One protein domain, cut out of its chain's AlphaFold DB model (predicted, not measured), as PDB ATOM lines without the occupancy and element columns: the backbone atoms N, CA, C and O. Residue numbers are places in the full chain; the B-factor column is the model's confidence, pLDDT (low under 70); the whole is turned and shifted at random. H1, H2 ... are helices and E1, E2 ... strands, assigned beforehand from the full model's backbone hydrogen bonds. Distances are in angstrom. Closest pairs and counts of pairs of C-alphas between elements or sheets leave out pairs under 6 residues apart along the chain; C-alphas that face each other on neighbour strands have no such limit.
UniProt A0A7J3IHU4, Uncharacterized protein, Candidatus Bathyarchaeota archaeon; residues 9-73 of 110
ATOM      1  N   TRP A   9       6.797  28.825 161.697       58.97
ATOM      2  CA  TRP A   9       7.061  28.094 162.926       58.97
ATOM      3  C   TRP A   9       5.723  27.668 163.524       58.97
ATOM      4  O   TRP A   9       4.934  28.524 163.925       58.97
ATOM      5  N   ALA A  10       5.469  26.363 163.583       59.38
ATOM      6  CA  ALA A  10       4.379  25.805 164.372       59.38
ATOM      7  C   ALA A  10       4.981  24.988 165.518       59.38
ATOM      8  O   ALA A  10       5.761  24.061 165.288       59.38
ATOM      9  N   ASN A  11       4.649  25.363 166.751       61.81
ATOM     10  CA  ASN A  11       5.019  24.631 167.953       61.81
ATOM     11  C   ASN A  11       3.790  23.894 168.492       61.81
ATOM     12  O   ASN A  11       2.768  24.503 168.800       61.81
ATOM     13  N   SER A  12       3.889  22.576 168.636       64.69
ATOM     14  CA  SER A  12       2.892  21.797 169.370       64.69
ATOM     15  C   SER A  12       3.568  20.990 170.469       64.69
ATOM     16  O   SER A  12       4.699  20.518 170.320       64.69
ATOM     17  N   ILE A  13       2.886  20.876 171.609       59.66
ATOM     18  CA  ILE A  13       3.286  19.969 172.679       59.66
ATOM     19  C   ILE A  13       2.567  18.642 172.442       59.66
ATOM     20  O   ILE A  13       1.341  18.560 172.530       59.66
ATOM     21  N   SER A  14       3.324  17.607 172.088       59.66
ATOM     22  CA  SER A  14       2.785  16.253 171.980       59.66
ATOM     23  C   SER A  14       2.988  15.555 173.315       59.66
ATOM     24  O   SER A  14       4.104  15.194 173.689       59.66
ATOM     25  N   ALA A  15       1.903  15.406 174.070       51.41
ATOM     26  CA  ALA A  15       1.862  14.551 175.245       51.41
ATOM     27  C   ALA A  15       0.976  13.344 174.916       51.41
ATOM     28  O   ALA A  15      -0.238  13.476 174.770       51.41
ATOM     29  N   SER A  16       1.577  12.161 174.781       48.66
ATOM     30  CA  SER A  16       0.816  10.913 174.770       48.66
ATOM     31  C   SER A  16       0.225  10.682 176.168       48.66
ATOM     32  O   SER A  16       0.957  10.822 177.153       48.66
ATOM     33  N   PRO A  17      -1.052  10.271 176.296       53.47
ATOM     34  CA  PRO A  17      -1.672   9.984 177.592       53.47
ATOM     35  C   PRO A  17      -0.983   8.868 178.397       53.47
ATOM     36  O   PRO A  17      -1.238   8.732 179.589       53.47
ATOM     37  N   MET A  18      -0.130   8.052 177.765       52.91
ATOM     38  CA  MET A  18       0.470   6.851 178.358       52.91
ATOM     39  C   MET A  18       1.994   6.943 178.511       52.91
ATOM     40  O   MET A  18       2.692   6.020 178.110       52.91
ATOM     41  N   ASN A  19       2.518   8.009 179.128       47.25
ATOM     42  CA  ASN A  19       3.947   8.150 179.467       47.25
ATOM     43  C   ASN A  19       4.863   8.495 178.273       47.25
ATOM     44  O   ASN A  19       5.748   7.725 177.902       47.25
ATOM     45  N   SER A  20       4.690   9.684 177.691       59.91
ATOM     46  CA  SER A  20       5.768  10.330 176.930       59.91
ATOM     47  C   SER A  20       6.345  11.485 177.740       59.91
ATOM     48  O   SER A  20       5.588  12.338 178.205       59.91
ATOM     49  N   THR A  21       7.670  11.564 177.851       70.50
ATOM     50  CA  THR A  21       8.357  12.797 178.255       70.50
ATOM     51  C   THR A  21       7.834  13.969 177.414       70.50
ATOM     52  O   THR A  21       7.815  13.848 176.181       70.50
ATOM     53  N   PRO A  22       7.380  15.078 178.035       72.75
ATOM     54  CA  PRO A  22       6.958  16.262 177.299       72.75
ATOM     55  C   PRO A  22       8.070  16.713 176.356       72.75
ATOM     56  O   PRO A  22       9.207  16.904 176.781       72.75
ATOM     57  N   HIS A  23       7.748  16.856 175.077       69.88
ATOM     58  CA  HIS A  23       8.685  17.322 174.067       69.88
ATOM     59  C   HIS A  23       8.000  18.335 173.158       69.88
ATOM     60  O   HIS A  23       6.793  18.268 172.901       69.88
ATOM     61  N   TRP A  24       8.790  19.294 172.692       74.19
ATOM     62  CA  TRP A  24       8.366  20.252 171.687       74.19
ATOM     63  C   TRP A  24       8.545  19.632 170.311       74.19
ATOM     64  O   TRP A  24       9.632  19.156 169.980       74.19
ATOM     65  N   ILE A  25       7.487  19.658 169.507       75.19
ATOM     66  CA  ILE A  25       7.584  19.356 168.084       75.19
ATOM     67  C   ILE A  25       7.677  20.683 167.348       75.19
ATOM     68  O   ILE A  25       6.820  21.557 167.504       75.19
ATOM     69  N   LEU A  26       8.741  20.815 166.560       73.38
ATOM     70  CA  LEU A  26       8.946  21.935 165.664       73.38
ATOM     71  C   LEU A  26       8.677  21.490 164.228       73.38
ATOM     72  O   LEU A  26       9.400  20.652 163.690       73.38
ATOM     73  N   GLU A  27       7.680  22.103 163.601       75.81
ATOM     74  CA  GLU A  27       7.421  21.931 162.176       75.81
ATOM     75  C   GLU A  27       7.945  23.137 161.398       75.81
ATOM     76  O   GLU A  27       7.617  24.286 161.704       75.81
ATOM     77  N   LEU A  28       8.771  22.862 160.385       75.50
ATOM     78  CA  LEU A  28       9.355  23.867 159.503       75.50
ATOM     79  C   LEU A  28       8.823  23.666 158.089       75.50
ATOM     80  O   LEU A  28       8.990  22.599 157.492       75.50
ATOM     81  N   ARG A  29       8.219  24.716 157.530       77.56
ATOM     82  CA  ARG A  29       7.799  24.739 156.128       77.56
ATOM     83  C   ARG A  29       8.726  25.633 155.319       77.56
ATOM     84  O   ARG A  29       8.852  26.822 155.600       77.56
ATOM     85  N   PHE A  30       9.322  25.056 154.281       75.00
ATOM     86  CA  PHE A  30      10.193  25.761 153.347       75.00
ATOM     87  C   PHE A  30       9.544  25.843 151.969       75.00
ATOM     88  O   PHE A  30       9.027  24.847 151.455       75.00
ATOM     89  N   ASN A  31       9.615  27.016 151.348       79.12
ATOM     90  CA  ASN A  31       9.294  27.171 149.940       79.12
ATOM     91  C   ASN A  31      10.577  26.968 149.121       79.12
ATOM     92  O   ASN A  31      11.495  27.780 149.187       79.12
ATOM     93  N   LYS A  32      10.672  25.853 148.386       71.94
ATOM     94  CA  LYS A  32      11.907  25.445 147.684       71.94
ATOM     95  C   LYS A  32      12.458  26.501 146.702       71.94
ATOM     96  O   LYS A  32      13.669  26.723 146.736       71.94
ATOM     97  N   PRO A  33      11.629  27.180 145.879       78.38
ATOM     98  CA  PRO A  33      12.098  28.235 144.979       78.38
ATOM     99  C   PRO A  33      12.773  29.397 145.710       78.38
ATOM    100  O   PRO A  33      13.787  29.899 145.235       78.38
ATOM    101  N   ASP A  34      12.274  29.772 146.891       81.44
ATOM    102  CA  ASP A  34      12.815  30.893 147.674       81.44
ATOM    103  C   ASP A  34      14.212  30.589 148.237       81.44
ATOM    104  O   ASP A  34      14.965  31.498 148.577       81.44
ATOM    105  N   LEU A  35      14.565  29.303 148.321       76.31
ATOM    106  CA  LEU A  35      15.875  28.825 148.757       76.31
ATOM    107  C   LEU A  35      16.822  28.530 147.585       76.31
ATOM    108  O   LEU A  35      17.943  28.082 147.815       76.31
ATOM    109  N   GLY A  36      16.375  28.715 146.335       79.00
ATOM    110  CA  GLY A  36      17.116  28.260 145.153       79.00
ATOM    111  C   GLY A  36      17.364  26.746 145.151       79.00
ATOM    112  O   GLY A  36      18.288  26.272 144.492       79.00
ATOM    113  N   ALA A  37      16.575  25.983 145.916       76.25
ATOM    114  CA  ALA A  37      16.769  24.554 146.091       76.25
ATOM    115  C   ALA A  37      16.174  23.792 144.899       76.25
ATOM    116  O   ALA A  37      14.976  23.885 144.614       76.25
ATOM    117  N   GLY A  38      17.022  23.028 144.210       77.00
ATOM    118  CA  GLY A  38      16.613  22.107 143.152       77.00
ATOM    119  C   GLY A  38      15.886  20.861 143.686       77.00
ATOM    120  O   GLY A  38      15.632  20.741 144.887       77.00
ATOM    121  N   PRO A  39      15.547  19.897 142.809       75.19
ATOM    122  CA  PRO A  39      14.949  18.625 143.229       75.19
ATOM    123  C   PRO A  39      15.866  17.831 144.171       75.19
ATOM    124  O   PRO A  39      15.369  17.127 145.046       75.19
ATOM    125  N   TYR A  40      17.180  18.011 144.031       83.62
ATOM    126  CA  TYR A  40      18.212  17.462 144.902       83.62
ATOM    127  C   TYR A  40      18.910  18.597 145.638       83.62
ATOM    128  O   TYR A  40      19.269  19.609 145.028       83.62
ATOM    129  N   TRP A  41      19.103  18.432 146.943       84.94
ATOM    130  CA  TRP A  41      19.812  19.402 147.765       84.94
ATOM    131  C   TRP A  41      20.387  18.734 149.011       84.94
ATOM    132  O   TRP A  41      19.890  17.712 149.489       84.94
ATOM    133  N   ASN A  42      21.451  19.340 149.522       88.69
ATOM    134  CA  ASN A  42      22.103  18.919 150.747       88.69
ATOM    135  C   ASN A  42      21.519  19.694 151.929       88.69
ATOM    136  O   ASN A  42      21.344  20.912 151.856       88.69
ATOM    137  N   PHE A  43      21.251  19.001 153.031       88.31
ATOM    138  CA  PHE A  43      20.642  19.576 154.222       88.31
ATOM    139  C   PHE A  43      21.348  19.122 155.503       88.31
ATOM    140  O   PHE A  43      21.756  17.968 155.650       88.31
ATOM    141  N   ARG A  44      21.460  20.050 156.456       90.94
ATOM    142  CA  ARG A  44      21.923  19.798 157.820       90.94
ATOM    143  C   ARG A  44      20.973  20.470 158.800       90.94
ATOM    144  O   ARG A  44      20.744  21.674 158.708       90.94
ATOM    145  N   LEU A  45      20.501  19.707 159.779       90.31
ATOM    146  CA  LEU A  45      19.776  20.213 160.941       90.31
ATOM    147  C   LEU A  45      20.721  20.253 162.138       90.31
ATOM    148  O   LEU A  45      21.468  19.300 162.357       90.31
ATOM    149  N   ALA A  46      20.689  21.324 162.924       92.00
ATOM    150  CA  ALA A  46      21.397  21.371 164.194       92.00
ATOM    151  C   ALA A  46      20.566  22.076 165.261       92.00
ATOM    152  O   ALA A  46      19.904  23.071 164.973       92.00
ATOM    153  N   VAL A  47      20.631  21.544 166.475       90.75
ATOM    154  CA  VAL A  47      19.970  22.062 167.669       90.75
ATOM    155  C   VAL A  47      21.055  22.352 168.689       90.75
ATOM    156  O   VAL A  47      21.885  21.490 168.976       90.75
ATOM    157  N   TYR A  48      21.058  23.582 169.185       91.31
ATOM    158  CA  TYR A  48      21.987  24.049 170.201       91.31
ATOM    159  C   TYR A  48      21.227  24.266 171.504       91.31
ATOM    160  O   TYR A  48      20.203  24.952 171.503       91.31
ATOM    161  N   ASP A  49      21.725  23.680 172.587       91.38
ATOM    162  CA  ASP A  49      21.238  23.925 173.938       91.38
ATOM    163  C   ASP A  49      22.201  24.878 174.648       91.38
ATOM    164  O   ASP A  49      23.322  24.524 175.005       91.38
ATOM    165  N   GLU A  50      21.753  26.116 174.848       91.62
ATOM    166  CA  GLU A  50      22.546  27.160 175.496       91.62
ATOM    167  C   GLU A  50      22.859  26.843 176.966       91.62
ATOM    168  O   GLU A  50      23.890  27.276 177.475       91.62
ATOM    169  N   SER A  51      22.009  26.063 177.642       91.38
ATOM    170  CA  SER A  51      22.168  25.759 179.069       91.38
ATOM    171  C   SER A  51      23.273  24.737 179.350       91.38
ATOM    172  O   SER A  51      23.919  24.799 180.396       91.38
ATOM    173  N   THR A  52      23.510  23.822 178.408       93.00
ATOM    174  CA  THR A  52      24.538  22.772 178.491       93.00
ATOM    175  C   THR A  52      25.737  23.051 177.584       93.00
ATOM    176  O   THR A  52      26.807  22.477 177.777       93.00
ATOM    177  N   GLY A  53      25.585  23.947 176.604       92.56
ATOM    178  CA  GLY A  53      26.574  24.192 175.555       92.56
ATOM    179  C   GLY A  53      26.649  23.064 174.522       92.56
ATOM    180  O   GLY A  53      27.571  23.044 173.703       92.56
ATOM    181  N   GLU A  54      25.710  22.115 174.551       93.06
ATOM    182  CA  GLU A  54      25.712  20.967 173.654       93.06
ATOM    183  C   GLU A  54      25.111  21.310 172.286       93.06
ATOM    184  O   GLU A  54      24.114  22.025 172.152       93.06
ATOM    185  N   LEU A  55      25.727  20.760 171.238       93.12
ATOM    186  CA  LEU A  55      25.251  20.855 169.864       93.12
ATOM    187  C   LEU A  55      24.966  19.452 169.339       93.12
ATOM    188  O   LEU A  55      25.880  18.649 169.148       93.12
ATOM    189  N   LEU A  56      23.706  19.196 169.012       93.19
ATOM    190  CA  LEU A  56      23.302  18.004 168.280       93.19
ATOM    191  C   LEU A  56      23.058  18.377 166.823       93.19
ATOM    192  O   LEU A  56      22.459  19.409 166.525       93.19
ATOM    193  N   SER A  57      23.515  17.547 165.887       94.06
ATOM    194  CA  SER A  57      23.256  17.781 164.467       94.06
ATOM    195  C   SER A  57      23.028  16.505 163.685       94.06
ATOM    196  O   SER A  57      23.653  15.480 163.956       94.06
ATOM    197  N   TRP A  58      22.193  16.607 162.656       90.19
ATOM    198  CA  TRP A  58      21.964  15.561 161.680       90.19
ATOM    199  C   TRP A  58      22.269  16.060 160.256       90.19
ATOM    200  O   TRP A  58      21.703  17.072 159.835       90.19
ATOM    201  N   PRO A  59      23.135  15.357 159.506       92.75
ATOM    202  CA  PRO A  59      24.078  14.350 160.007       92.75
ATOM    203  C   PRO A  59      25.102  14.983 160.981       92.75
ATOM    204  O   PRO A  59      25.264  16.209 160.964       92.75
ATOM    205  N   PRO A  60      25.798  14.194 161.830       92.69
ATOM    206  CA  PRO A  60      26.765  14.691 162.819       92.69
ATOM    207  C   PRO A  60      28.039  15.199 162.130       92.69
ATOM    208  O   PRO A  60      29.086  14.553 162.111       92.69
ATOM    209  N   THR A  61      27.916  16.343 161.468       92.81
ATOM    210  CA  THR A  61      28.898  16.873 160.525       92.81
ATOM    211  C   THR A  61      29.154  18.351 160.785       92.81
ATOM    212  O   THR A  61      28.268  19.046 161.307       92.81
ATOM    213  N   PRO A  62      30.360  18.850 160.459       91.00
ATOM    214  CA  PRO A  62      30.695  20.254 160.664       91.00
ATOM    215  C   PRO A  62      29.806  21.171 159.823       91.00
ATOM    216  O   PRO A  62      29.476  20.842 158.688       91.00
ATOM    217  N   ARG A  63      29.472  22.349 160.359       90.25
ATOM    218  CA  ARG A  63      28.665  23.376 159.674       90.25
ATOM    219  C   ARG A  63      29.293  23.871 158.365       90.25
ATOM    220  O   ARG A  63      28.581  24.272 157.456       90.25
ATOM    221  N   ASP A  64      30.612  23.855 158.260       93.19
ATOM    222  CA  ASP A  64      31.302  24.491 157.133       93.19
ATOM    223  C   ASP A  64      31.790  23.470 156.094       93.19
ATOM    224  O   ASP A  64      32.663  23.768 155.284       93.19
ATOM    225  N   VAL A  65      31.223  22.253 156.102       92.19
ATOM    226  CA  VAL A  65      31.558  21.184 155.146       92.19
ATOM    227  C   VAL A  65      30.281  20.657 154.466       92.19
ATOM    228  O   VAL A  65      29.792  19.582 154.829       92.19
ATOM    229  N   PRO A  66      29.721  21.393 153.482       87.44
ATOM    230  CA  PRO A  66      28.444  21.061 152.835       87.44
ATOM    231  C   PRO A  66      28.419  19.701 152.126       87.44
ATOM    232  O   PRO A  66      27.362  19.086 152.006       87.44
ATOM    233  N   ASP A  67      29.577  19.201 151.697       90.88
ATOM    234  CA  ASP A  67      29.701  17.894 151.037       90.88
ATOM    235  C   ASP A  67      29.438  16.718 151.988       90.88
ATOM    236  O   ASP A  67      29.244  15.587 151.551       90.88
ATOM    237  N   ARG A  68      29.427  16.968 153.304       91.44
ATOM    238  CA  ARG A  68      29.126  15.956 154.327       91.44
ATOM    239  C   ARG A  68      27.677  15.994 154.804       91.44
ATOM    240  O   ARG A  68      27.303  15.204 155.663       91.44
ATOM    241  N   TYR A  69      26.873  16.917 154.297       93.56
ATOM    242  CA  TYR A  69      25.482  17.058 154.706       93.56
ATOM    243  C   TYR A  69      24.626  15.877 154.248       93.56
ATOM    244  O   TYR A  69      25.030  15.064 153.419       93.56
ATOM    245  N   GLY A  70      23.426  15.777 154.819       90.06
ATOM    246  CA  GLY A  70      22.458  14.775 154.410       90.06
ATOM    247  C   GLY A  70      21.994  15.083 152.994       90.06
ATOM    248  O   GLY A  70      21.705  16.235 152.675       90.06
ATOM    249  N   PHE A  71      21.923  14.060 152.153       88.31
ATOM    250  CA  PHE A  71      21.406  14.201 150.801       88.31
ATOM    251  C   PHE A  71      19.895  13.977 150.810       88.31
ATOM    252  O   PHE A  71      19.429  12.896 151.179       88.31
ATOM    253  N   GLN A  72      19.125  14.987 150.406       82.31
ATOM    254  CA  GLN A  72      17.704  14.801 150.155       82.31
ATOM    255  C   GLN A  72      17.532  14.212 148.757       82.31
ATOM    256  O   GLN A  72      17.617  14.917 147.750       82.31
ATOM    257  N   ASP A  73      17.251  12.913 148.719       79.44
ATOM    258  CA  ASP A  73      16.862  12.230 147.495       79.44
ATOM    259  C   ASP A  73      15.393  12.543 147.172       79.44
ATOM    260  O   ASP A  73      14.524  12.577 148.054       79.44
TER     261      ASP A  73
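What this domain is: This is residues 9 to 73 of the 110 residues of an uncharacterized protein of Candidatus Bathyarchaeota archaeon (UniProt A0A7J3IHU4). The model is a wide, open U with few contacts between its two arms. One arm is the hairpin of E1 and E2; H1 lies at the turn; in the other arm E3 runs on into E4, with E6 beside E3 and E5 beside E4, and the middle of the U is largely empty. The printed part has 65 residues with one named helix and six named strands, in the order E1, E2, H1, E3, E4, E5, E6. The strands form three sheets of two, E1 - E2, E3 - E6 and E4 - E5, each antiparallel, and the class is mostly strand. The whole is loose, with a radius of gyration of the C-alphas of 15.3 A and spans of 41 by 28 by 19 A.

How they stand to each other: E1, residues 9 to 14, and E2, residues 23 to 29, form a hairpin, antiparallel at 150 degrees between their directions. The C-alphas of Ser 12 and Ile 25 face each other at 5.4 A, and N 25 and O 12 are within hydrogen-bond range at 3.0 A, as are N 27 and O 10 at 3.2 A. H1, residues 32 to 35, follows E2 by a tight link of 2 residues and is apart from E1. H1 is too short for any O i to N i+4 pair, and its one O i to N i+3 pair is within hydrogen-bond range. E3, residues 41 to 43, runs on into E4, residues 45 to 49, across a break of 1 residue at 16 degrees, and the two meet only through their link. E4 forms a hairpin with E5, residues 54 to 58, antiparallel at 167 degrees. In that pair the C-alphas of Ala 46 and Ser 57 face each other at 4.1 A, and N 47 and O 56 are within hydrogen-bond range at 2.8 A, as are N 58 and O 45 at 2.8 A. E6, residues 70 to 72, is the antiparallel neighbour of E3 at 139 degrees. The C-alphas of Asn 42 and Phe 71 face each other at 4.8 A, and N 43 and O 70 are within hydrogen-bond range at 2.8 A. The closest C-alphas of E5 and E6 are those of Trp 58 and Gly 70, 7.3 A apart. E1 and E2 are both apart from E3, E4, E5 and E6.

Where its parts are: E1 begins at C-alpha 9, at (7.061, 28.094, 162.926), and is 15.5 A from first to last C-alpha. E2, at 7 residues the longest strand, spans 19.4 A and ends at C-alpha 29, at (7.799, 24.739, 156.128). H1 spans 5.3 A and E3 6.5 A. E4 spans 13.6 A and E5 13.7 A. E6 spans 6.4 A and ends at C-alpha 72, at (17.704, 14.801, 150.155).

The domain as a whole: The two C-alphas farthest apart are those of Met 18 and Gly 36, 42.9 A, while those of Trp 9 and Asp 73, the first and last printed, are 24.2 A apart. The printed part has no cut. The link from E5 to E6, 11 residues, is long; the link from E1 to E2, 8 residues, is short. Residues 16 to 21, residues 33 to 38, of which 33 to 35 belong to H1, and residues 49 to 54 stand free. The mean pLDDT of the printed part is 79.8, and it is under 70 at residues 9 to 20 and at residue 23; the mean of E1 is 61.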